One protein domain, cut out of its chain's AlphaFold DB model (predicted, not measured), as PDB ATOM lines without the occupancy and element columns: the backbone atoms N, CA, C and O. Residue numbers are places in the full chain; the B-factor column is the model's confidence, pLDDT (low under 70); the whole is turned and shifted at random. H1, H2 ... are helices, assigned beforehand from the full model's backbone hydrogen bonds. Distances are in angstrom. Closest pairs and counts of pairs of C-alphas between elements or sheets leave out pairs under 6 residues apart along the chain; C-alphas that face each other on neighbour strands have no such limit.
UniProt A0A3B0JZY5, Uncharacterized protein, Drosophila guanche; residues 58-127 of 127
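AT A GLANCE: This is residues 58 to 127 of the 127 residues of an uncharacterized protein of Drosophila guanche (UniProt A0A3B0JZY5). A long helix, H2, and a shorter one, H1, form a loose hairpin with unequal arms, and the far part of H2 with the tail, residues 110 to 127, sticks out alone. The printed part has 70 residues with two named helices, H1 then H2, and no named strand: all helix. It is extended, with a radius of gyration of the C-alphas of 18.9 A and spans of 67 by 19 by 12 A.

IN THESE COORDINATES: H2, residues 87 to 124, is 56.1 A long, from C-alpha 87 at (8.284, -35.753, -23.969) to C-alpha 124 at (-21.650, -7.251, 13.934). H1, residues 58 to 81, is 33.5 A long, beginning at (-6.334, -10.105, -8.208). It has a kink of 27 degrees near residue 65.

HOW THE PARTS SIT: H1 and H2, a helical hairpin, only just touch, with 3 pairs of C-alphas within 8 A; the closest, Phe 59 and Gly 109, are 7.7 A apart. They run opposite ways at a shallow tilt of 21 degrees. Every O i to N i+4 pair is within hydrogen-bond range in H2, and 19 of 20 in H1.

THE WHOLE: The C-alphas farthest apart, those of Ala 83 and Thr 127, are 67.0 A apart. The printed part has no cut, and the link is tight. Residues 124, 126 and 127 have pLDDT under 70.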
ATOM      1  N   PRO A  58      -7.774  -9.857  -8.309       82.69
ATOM      2  CA  PRO A  58      -6.334 -10.105  -8.208       82.69
ATOM      3  C   PRO A  58      -5.960 -11.570  -8.481       82.69
ATOM      4  O   PRO A  58      -4.925 -11.834  -9.090       82.69
ATOM      5  N   PHE A  59      -6.810 -12.528  -8.100       81.12
ATOM      6  CA  PHE A  59      -6.585 -13.952  -8.364       81.12
ATOM      7  C   PHE A  59      -6.864 -14.317  -9.824       81.12
ATOM      8  O   PHE A  59      -6.159 -15.153 -10.387       81.12
ATOM      9  N   LEU A  60      -7.851 -13.668 -10.453       83.44
ATOM     10  CA  LEU A  60      -8.138 -13.827 -11.879       83.44
ATOM     11  C   LEU A  60      -6.985 -13.303 -12.737       83.44
ATOM     12  O   LEU A  60      -6.497 -14.023 -13.603       83.44
ATOM     13  N   MET A  61      -6.500 -12.094 -12.454       83.62
ATOM     14  CA  MET A  61      -5.358 -11.502 -13.157       83.62
ATOM     15  C   MET A  61      -4.085 -12.326 -12.946       83.62
ATOM     16  O   MET A  61      -3.360 -12.604 -13.904       83.62
ATOM     17  N   ALA A  62      -3.848 -12.791 -11.714       82.38
ATOM     18  CA  ALA A  62      -2.752 -13.705 -11.425       82.38
ATOM     19  C   ALA A  62      -2.881 -15.010 -12.221       82.38
ATOM     20  O   ALA A  62      -1.901 -15.440 -12.812       82.38
ATOM     21  N   GLY A  63      -4.070 -15.614 -12.306       78.88
ATOM     22  CA  GLY A  63      -4.307 -16.827 -13.093       78.88
ATOM     23  C   GLY A  63      -4.104 -16.625 -14.598       78.88
ATOM     24  O   GLY A  63      -3.427 -17.432 -15.237       78.88
ATOM     25  N   LEU A  64      -4.628 -15.524 -15.149       84.19
ATOM     26  CA  LEU A  64      -4.526 -15.179 -16.571       84.19
ATOM     27  C   LEU A  64      -3.082 -14.950 -17.025       84.19
ATOM     28  O   LEU A  64      -2.747 -15.307 -18.150       84.19
ATOM     29  N   GLY A  65      -2.223 -14.388 -16.169       84.00
ATOM     30  CA  GLY A  65      -0.797 -14.218 -16.467       84.00
ATOM     31  C   GLY A  65       0.052 -15.442 -16.112       84.00
ATOM     32  O   GLY A  65       0.910 -15.861 -16.890       84.00
ATOM     33  N   CYS A  66      -0.198 -16.045 -14.947       83.69
ATOM     34  CA  CYS A  66       0.572 -17.176 -14.432       83.69
ATOM     35  C   CYS A  66       0.473 -18.390 -15.352       83.69
ATOM     36  O   CYS A  66       1.482 -19.052 -15.581       83.69
ATOM     37  N   TRP A  67      -0.704 -18.660 -15.921       80.75
ATOM     38  CA  TRP A  67      -0.905 -19.822 -16.779       80.75
ATOM     39  C   TRP A  67      -0.045 -19.780 -18.055       80.75
ATOM     40  O   TRP A  67       0.844 -20.624 -18.183       80.75
ATOM     41  N   PRO A  68      -0.210 -18.814 -18.983       84.81
ATOM     42  CA  PRO A  68       0.644 -18.723 -20.166       84.81
ATOM     43  C   PRO A  68       2.119 -18.502 -19.805       84.81
ATOM     44  O   PRO A  68       2.987 -19.082 -20.452       84.81
ATOM     45  N   GLY A  69       2.417 -17.743 -18.744       87.00
ATOM     46  CA  GLY A  69       3.791 -17.543 -18.277       87.00
ATOM     47  C   GLY A  69       4.478 -18.846 -17.858       87.00
ATOM     48  O   GLY A  69       5.615 -19.104 -18.252       87.00
ATOM     49  N   TYR A  70       3.776 -19.710 -17.122       83.69
ATOM     50  CA  TYR A  70       4.278 -21.020 -16.715       83.69
ATOM     51  C   TYR A  70       4.519 -21.942 -17.917       83.69
ATOM     52  O   TYR A  70       5.546 -22.619 -17.972       83.69
ATOM     53  N   TRP A  71       3.633 -21.929 -18.919       83.75
ATOM     54  CA  TRP A  71       3.837 -22.696 -20.154       83.75
ATOM     55  C   TRP A  71       5.037 -22.206 -20.965       83.75
ATOM     56  O   TRP A  71       5.789 -23.032 -21.477       83.75
ATOM     57  N   ILE A  72       5.260 -20.890 -21.045       88.25
ATOM     58  CA  ILE A  72       6.445 -20.318 -21.702       88.25
ATOM     59  C   ILE A  72       7.717 -20.759 -20.970       88.25
ATOM     60  O   ILE A  72       8.638 -21.278 -21.599       88.25
ATOM     61  N   PHE A  73       7.748 -20.622 -19.642       86.75
ATOM     62  CA  PHE A  73       8.866 -21.078 -18.816       86.75
ATOM     63  C   PHE A  73       9.154 -22.573 -19.015       86.75
ATOM     64  O   PHE A  73      10.295 -22.957 -19.268       86.75
ATOM     65  N   ARG A  74       8.118 -23.422 -18.981       83.69
ATOM     66  CA  ARG A  74       8.257 -24.870 -19.205       83.69
ATOM     67  C   ARG A  74       8.668 -25.210 -20.634       83.69
ATOM     68  O   ARG A  74       9.416 -26.156 -20.836       83.69
ATOM     69  N   GLY A  75       8.230 -24.442 -21.629       84.44
ATOM     70  CA  GLY A  75       8.681 -24.602 -23.010       84.44
ATOM     71  C   GLY A  75      10.186 -24.360 -23.159       84.44
ATOM     72  O   GLY A  75      10.874 -25.145 -23.813       84.44
ATOM     73  N   LEU A  76      10.706 -23.319 -22.502       86.75
ATOM     74  CA  LEU A  76      12.140 -23.013 -22.477       86.75
ATOM     75  C   LEU A  76      12.943 -24.068 -21.699       86.75
ATOM     76  O   LEU A  76      13.988 -24.511 -22.170       86.75
ATOM     77  N   ASP A  77      12.431 -24.517 -20.553       84.50
ATOM     78  CA  ASP A  77      13.043 -25.562 -19.720       84.50
ATOM     79  C   ASP A  77      13.063 -26.942 -20.406       84.50
ATOM     80  O   ASP A  77      14.026 -27.703 -20.295       84.50
ATOM     81  N   TYR A  78      12.025 -27.274 -21.174       82.12
ATOM     82  CA  TYR A  78      12.020 -28.495 -21.974       82.12
ATOM     83  C   TYR A  78      13.031 -28.426 -23.120       82.12
ATOM     84  O   TYR A  78      13.699 -29.417 -23.417       82.12
ATOM     85  N   HIS A  79      13.176 -27.258 -23.755       83.00
ATOM     86  CA  HIS A  79      14.109 -27.077 -24.865       83.00
ATOM     87  C   HIS A  79      15.558 -27.394 -24.464       83.00
ATOM     88  O   HIS A  79      16.288 -27.999 -25.252       83.00
ATOM     89  N   THR A  80      15.955 -27.051 -23.236       81.88
ATOM     90  CA  THR A  80      17.295 -27.323 -22.696       81.88
ATOM     91  C   THR A  80      17.486 -28.780 -22.257       81.88
ATOM     92  O   THR A  80      18.577 -29.319 -22.430       81.88
ATOM     93  N   HIS A  81      16.441 -29.464 -21.774       79.69
ATOM     94  CA  HIS A  81      16.523 -30.845 -21.260       79.69
ATOM     95  C   HIS A  81      16.029 -31.937 -22.231       79.69
ATOM     96  O   HIS A  81      16.002 -33.124 -21.882       79.69
ATOM     97  N   ARG A  82      15.675 -31.565 -23.470       74.88
ATOM     98  CA  ARG A  82      15.071 -32.453 -24.486       74.88
ATOM     99  C   ARG A  82      15.874 -33.717 -24.814       74.88
ATOM    100  O   ARG A  82      15.307 -34.676 -25.326       74.88
ATOM    101  N   ALA A  83      17.184 -33.716 -24.557       76.88
ATOM    102  CA  ALA A  83      18.074 -34.841 -24.846       76.88
ATOM    103  C   ALA A  83      17.977 -35.983 -23.816       76.88
ATOM    104  O   ALA A  83      18.327 -37.115 -24.140       76.88
ATOM    105  N   HIS A  84      17.503 -35.707 -22.595       78.44
ATOM    106  CA  HIS A  84      17.521 -36.671 -21.485       78.44
ATOM    107  C   HIS A  84      16.130 -37.088 -20.997       78.44
ATOM    108  O   HIS A  84      15.999 -38.155 -20.400       78.44
ATOM    109  N   ILE A  85      15.091 -36.281 -21.245       78.44
ATOM    110  CA  ILE A  85      13.736 -36.554 -20.748       78.44
ATOM    111  C   ILE A  85      12.770 -36.728 -21.928       78.44
ATOM    112  O   ILE A  85      12.538 -35.776 -22.681       78.44
ATOM    113  N   PRO A  86      12.157 -37.915 -22.093       81.88
ATOM    114  CA  PRO A  86      11.181 -38.132 -23.146       81.88
ATOM    115  C   PRO A  86       9.923 -37.290 -22.894       81.88
ATOM    116  O   PRO A  86       9.410 -37.204 -21.774       81.88
ATOM    117  N   LEU A  87       9.409 -36.694 -23.971       78.88
ATOM    118  CA  LEU A  87       8.284 -35.753 -23.969       78.88
ATOM    119  C   LEU A  87       7.058 -36.214 -23.144       78.88
ATOM    120  O   LEU A  87       6.535 -35.403 -22.378       78.88
ATOM    121  N   PRO A  88       6.605 -37.488 -23.203       84.12
ATOM    122  CA  PRO A  88       5.410 -37.922 -22.474       84.12
ATOM    123  C   PRO A  88       5.568 -37.855 -20.951       84.12
ATOM    124  O   PRO A  88       4.634 -37.487 -20.239       84.12
ATOM    125  N   ILE A  89       6.763 -38.170 -20.440       83.31
ATOM    126  CA  ILE A  89       7.056 -38.117 -19.002       83.31
ATOM    127  C   ILE A  89       7.044 -36.662 -18.531       83.31
ATOM    128  O   ILE A  89       6.452 -36.343 -17.499       83.31
ATOM    129  N   TYR A  90       7.634 -35.770 -19.324       80.81
ATOM    130  CA  TYR A  90       7.677 -34.344 -19.022       80.81
ATOM    131  C   TYR A  90       6.278 -33.706 -19.025       80.81
ATOM    132  O   TYR A  90       5.949 -32.926 -18.128       80.81
ATOM    133  N   ILE A  91       5.409 -34.073 -19.976       83.00
ATOM    134  CA  ILE A  91       4.014 -33.600 -20.019       83.00
ATOM    135  C   ILE A  91       3.248 -34.056 -18.775       83.00
ATOM    136  O   ILE A  91       2.591 -33.232 -18.139       83.00
ATOM    137  N   ASN A  92       3.375 -35.324 -18.375       87.19
ATOM    138  CA  ASN A  92       2.702 -35.836 -17.179       87.19
ATOM    139  C   ASN A  92       3.154 -35.101 -15.911       87.19
ATOM    140  O   ASN A  92       2.320 -34.698 -15.103       87.19
ATOM    141  N   GLN A  93       4.456 -34.847 -15.755       85.38
ATOM    142  CA  GLN A  93       4.971 -34.047 -14.637       85.38
ATOM    143  C   GLN A  93       4.378 -32.633 -14.628       85.38
ATOM    144  O   GLN A  93       3.923 -32.155 -13.590       85.38
ATOM    145  N   THR A  94       4.326 -31.989 -15.795       84.81
ATOM    146  CA  THR A  94       3.743 -30.647 -15.951       84.81
ATOM    147  C   THR A  94       2.245 -30.646 -15.627       84.81
ATOM    148  O   THR A  94       1.749 -29.734 -14.970       84.81
ATOM    149  N   PHE A  95       1.521 -31.702 -16.008       85.81
ATOM    150  CA  PHE A  95       0.103 -31.875 -15.699       85.81
ATOM    151  C   PHE A  95      -0.158 -31.983 -14.191       85.81
ATOM    152  O   PHE A  95      -1.050 -31.311 -13.672       85.81
ATOM    153  N   TYR A  96       0.633 -32.782 -13.465       87.75
ATOM    154  CA  TYR A  96       0.504 -32.888 -12.009       87.75
ATOM    155  C   TYR A  96       0.871 -31.581 -11.298       87.75
ATOM    156  O   TYR A  96       0.159 -31.167 -10.383       87.75
ATOM    157  N   GLN A  97       1.921 -30.887 -11.750       85.44
ATOM    158  CA  GLN A  97       2.282 -29.567 -11.222       85.44
ATOM    159  C   GLN A  97       1.142 -28.556 -11.411       85.44
ATOM    160  O   GLN A  97       0.776 -27.852 -10.469       85.44
ATOM    161  N   ALA A  98       0.506 -28.547 -12.584       84.25
ATOM    162  CA  ALA A  98      -0.651 -27.700 -12.853       84.25
ATOM    163  C   ALA A  98      -1.860 -28.036 -11.960       84.25
ATOM    164  O   ALA A  98      -2.556 -27.135 -11.497       84.25
ATOM    165  N   LYS A  99      -2.103 -29.322 -11.672       87.62
ATOM    166  CA  LYS A  99      -3.173 -29.762 -10.758       87.62
ATOM    167  C   LYS A  99      -2.935 -29.292  -9.322       87.62
ATOM    168  O   LYS A  99      -3.879 -28.856  -8.666       87.62
ATOM    169  N   ILE A 100      -1.688 -29.331  -8.854       88.12
ATOM    170  CA  ILE A 100      -1.312 -28.802  -7.535       88.12
ATOM    171  C   ILE A 100      -1.521 -27.287  -7.493       88.12
ATOM    172  O   ILE A 100      -2.154 -26.789  -6.567       88.12
ATOM    173  N   LEU A 101      -1.059 -26.556  -8.510       82.88
ATOM    174  CA  LEU A 101      -1.257 -25.106  -8.599       82.88
ATOM    175  C   LEU A 101      -2.748 -24.737  -8.590       82.88
ATOM    176  O   LEU A 101      -3.163 -23.851  -7.848       82.88
ATOM    177  N   GLN A 102      -3.563 -25.456  -9.365       84.06
ATOM    178  CA  GLN A 102      -5.014 -25.286  -9.389       84.06
ATOM    179  C   GLN A 102      -5.629 -25.485  -7.994       84.06
ATOM    180  O   GLN A 102      -6.452 -24.679  -7.562       84.06
ATOM    181  N   LEU A 103      -5.202 -26.520  -7.265       87.38
ATOM    182  CA  LEU A 103      -5.650 -26.780  -5.897       87.38
ATOM    183  C   LEU A 103      -5.240 -25.650  -4.938       87.38
ATOM    184  O   LEU A 103      -6.055 -25.218  -4.123       87.38
ATOM    185  N   LEU A 104      -4.015 -25.128  -5.059       84.75
ATOM    186  CA  LEU A 104      -3.529 -24.013  -4.240       84.75
ATOM    187  C   LEU A 104      -4.314 -22.720  -4.485       84.75
ATOM    188  O   LEU A 104      -4.644 -22.029  -3.526       84.75
ATOM    189  N   ILE A 105      -4.658 -22.411  -5.739       82.62
ATOM    190  CA  ILE A 105      -5.468 -21.231  -6.082       82.62
ATOM    191  C   ILE A 105      -6.862 -21.336  -5.450       82.62
ATOM    192  O   ILE A 105      -7.338 -20.379  -4.837       82.62
ATOM    193  N   ILE A 106      -7.497 -22.509  -5.534       84.50
ATOM    194  CA  ILE A 106      -8.810 -22.752  -4.918       84.50
ATOM    195  C   ILE A 106      -8.726 -22.625  -3.390       84.50
ATOM    196  O   ILE A 106      -9.575 -21.967  -2.782       84.50
ATOM    197  N   LEU A 107      -7.696 -23.202  -2.761       85.00
ATOM    198  CA  LEU A 107      -7.472 -23.076  -1.318       85.00
ATOM    199  C   LEU A 107      -7.249 -21.621  -0.899       85.00
ATOM    200  O   LEU A 107      -7.862 -21.173   0.067       85.00
ATOM    201  N   ALA A 108      -6.422 -20.871  -1.628       84.38
ATOM    202  CA  ALA A 108      -6.147 -19.465  -1.344       84.38
ATOM    203  C   ALA A 108      -7.407 -18.595  -1.476       84.38
ATOM    204  O   ALA A 108      -7.676 -17.762  -0.604       84.38
ATOM    205  N   GLY A 109      -8.221 -18.827  -2.511       81.12
ATOM    206  CA  GLY A 109      -9.511 -18.157  -2.679       81.12
ATOM    207  C   GLY A 109     -10.466 -18.471  -1.526       81.12
ATOM    208  O   GLY A 109     -10.996 -17.563  -0.885       81.12
ATOM    209  N   THR A 110     -10.609 -19.754  -1.186       84.75
ATOM    210  CA  THR A 110     -11.468 -20.206  -0.078       84.75
ATOM    211  C   THR A 110     -11.010 -19.618   1.259       84.75
ATOM    212  O   THR A 110     -11.821 -19.096   2.021       84.75
ATOM    213  N   PHE A 111      -9.704 -19.626   1.531       85.38
ATOM    214  CA  PHE A 111      -9.120 -19.061   2.747       85.38
ATOM    215  C   PHE A 111      -9.363 -17.549   2.856       85.38
ATOM    216  O   PHE A 111      -9.756 -17.053   3.914       85.38
ATOM    217  N   THR A 112      -9.200 -16.818   1.752       84.06
ATOM    218  CA  THR A 112      -9.473 -15.375   1.677       84.06
ATOM    219  C   THR A 112     -10.935 -15.059   1.999       84.06
ATOM    220  O   THR A 112     -11.218 -14.165   2.804       84.06
ATOM    221  N   VAL A 113     -11.871 -15.821   1.427       82.94
ATOM    222  CA  VAL A 113     -13.311 -15.664   1.680       82.94
ATOM    223  C   VAL A 113     -13.651 -15.964   3.141       82.94
ATOM    224  O   VAL A 113     -14.324 -15.158   3.790       82.94
ATOM    225  N   LEU A 114     -13.140 -17.071   3.689       84.25
ATOM    226  CA  LEU A 114     -13.364 -17.455   5.086       84.25
ATOM    227  C   LEU A 114     -12.853 -16.383   6.059       84.25
ATOM    228  O   LEU A 114     -13.551 -16.019   7.007       84.25
ATOM    229  N   ASN A 115     -11.668 -15.822   5.812       83.56
ATOM    230  CA  ASN A 115     -11.112 -14.763   6.655       83.56
ATOM    231  C   ASN A 115     -11.927 -13.466   6.578       83.56
ATOM    232  O   ASN A 115     -12.183 -12.842   7.613       83.56
ATOM    233  N   ARG A 116     -12.412 -13.084   5.388       80.38
ATOM    234  CA  ARG A 116     -13.329 -11.941   5.238       80.38
ATOM    235  C   ARG A 116     -14.642 -12.153   5.994       80.38
ATOM    236  O   ARG A 116     -15.108 -11.229   6.662       80.38
ATOM    237  N   GLN A 117     -15.229 -13.350   5.933       81.94
ATOM    238  CA  GLN A 117     -16.462 -13.672   6.663       81.94
ATOM    239  C   GLN A 117     -16.265 -13.609   8.183       81.94
ATOM    240  O   GLN A 117     -17.092 -13.024   8.887       81.94
ATOM    241  N   ARG A 118     -15.145 -14.137   8.696       78.50
ATOM    242  CA  ARG A 118     -14.790 -14.040  10.124       78.50
ATOM    243  C   ARG A 118     -14.662 -12.586  10.582       78.50
ATOM    244  O   ARG A 118     -15.195 -12.237  11.633       78.50
ATOM    245  N   GLY A 119     -14.036 -11.729   9.772       77.94
ATOM    246  CA  GLY A 119     -13.921 -10.294  10.050       77.94
ATOM    247  C   GLY A 119     -15.272  -9.568  10.094       77.94
ATOM    248  O   GLY A 119     -15.524  -8.804  11.023       77.94
ATOM    249  N   LYS A 120     -16.176  -9.839   9.139       77.62
ATOM    250  CA  LYS A 120     -17.539  -9.265   9.134       77.62
ATOM    251  C   LYS A 120     -18.357  -9.704  10.354       77.62
ATOM    252  O   LYS A 120     -19.014  -8.872  10.973       77.62
ATOM    253  N   ARG A 121     -18.276 -10.985  10.739       74.62
ATOM    254  CA  ARG A 121     -18.980 -11.520  11.917       74.62
ATOM    255  C   ARG A 121     -18.520 -10.857  13.218       74.62
ATOM    256  O   ARG A 121     -19.352 -10.556  14.058       74.62
ATOM    257  N   SER A 122     -17.223 -10.582  13.362       74.44
ATOM    258  CA  SER A 122     -16.684  -9.916  14.556       74.44
ATOM    259  C   SER A 122     -17.163  -8.468  14.712       74.44
ATOM    260  O   SER A 122     -17.307  -8.010  15.840       74.44
ATOM    261  N   LYS A 123     -17.418  -7.754  13.607       73.62
ATOM    262  CA  LYS A 123     -17.904  -6.364  13.637       73.62
ATOM    263  C   LYS A 123     -19.387  -6.260  14.007       73.62
ATOM    264  O   LYS A 123     -19.749  -5.344  14.726       73.62
ATOM    265  N   MET A 124     -20.219  -7.213  13.580       68.19
ATOM    266  CA  MET A 124     -21.650  -7.251  13.934       68.19
ATOM    267  C   MET A 124     -21.922  -7.581  15.407       68.19
ATOM    268  O   MET A 124     -23.000  -7.291  15.897       68.19
ATOM    269  N   VAL A 125     -20.973  -8.204  16.112       70.75
ATOM    270  CA  VAL A 125     -21.121  -8.553  17.538       70.75
ATOM    271  C   VAL A 125     -20.771  -7.369  18.463       70.75
ATOM    272  O   VAL A 125     -21.051  -7.427  19.653       70.75
ATOM    273  N   GLN A 126     -20.155  -6.300  17.940       59.28
ATOM    274  CA  GLN A 126     -19.732  -5.118  18.714       59.28
ATOM    275  C   GLN A 126     -20.671  -3.902  18.595       59.28
ATOM    276  O   GLN A 126     -20.445  -2.912  19.288       59.28
ATOM    277  N   THR A 127     -21.690  -3.967  17.739       53.12
ATOM    278  CA  THR A 127     -22.793  -2.991  17.619       53.12
ATOM    279  C   THR A 127     -24.042  -3.529  18.283       53.12
ATOM    280  O   THR A 127     -24.707  -2.744  18.989       53.12
TER     281      THR A 127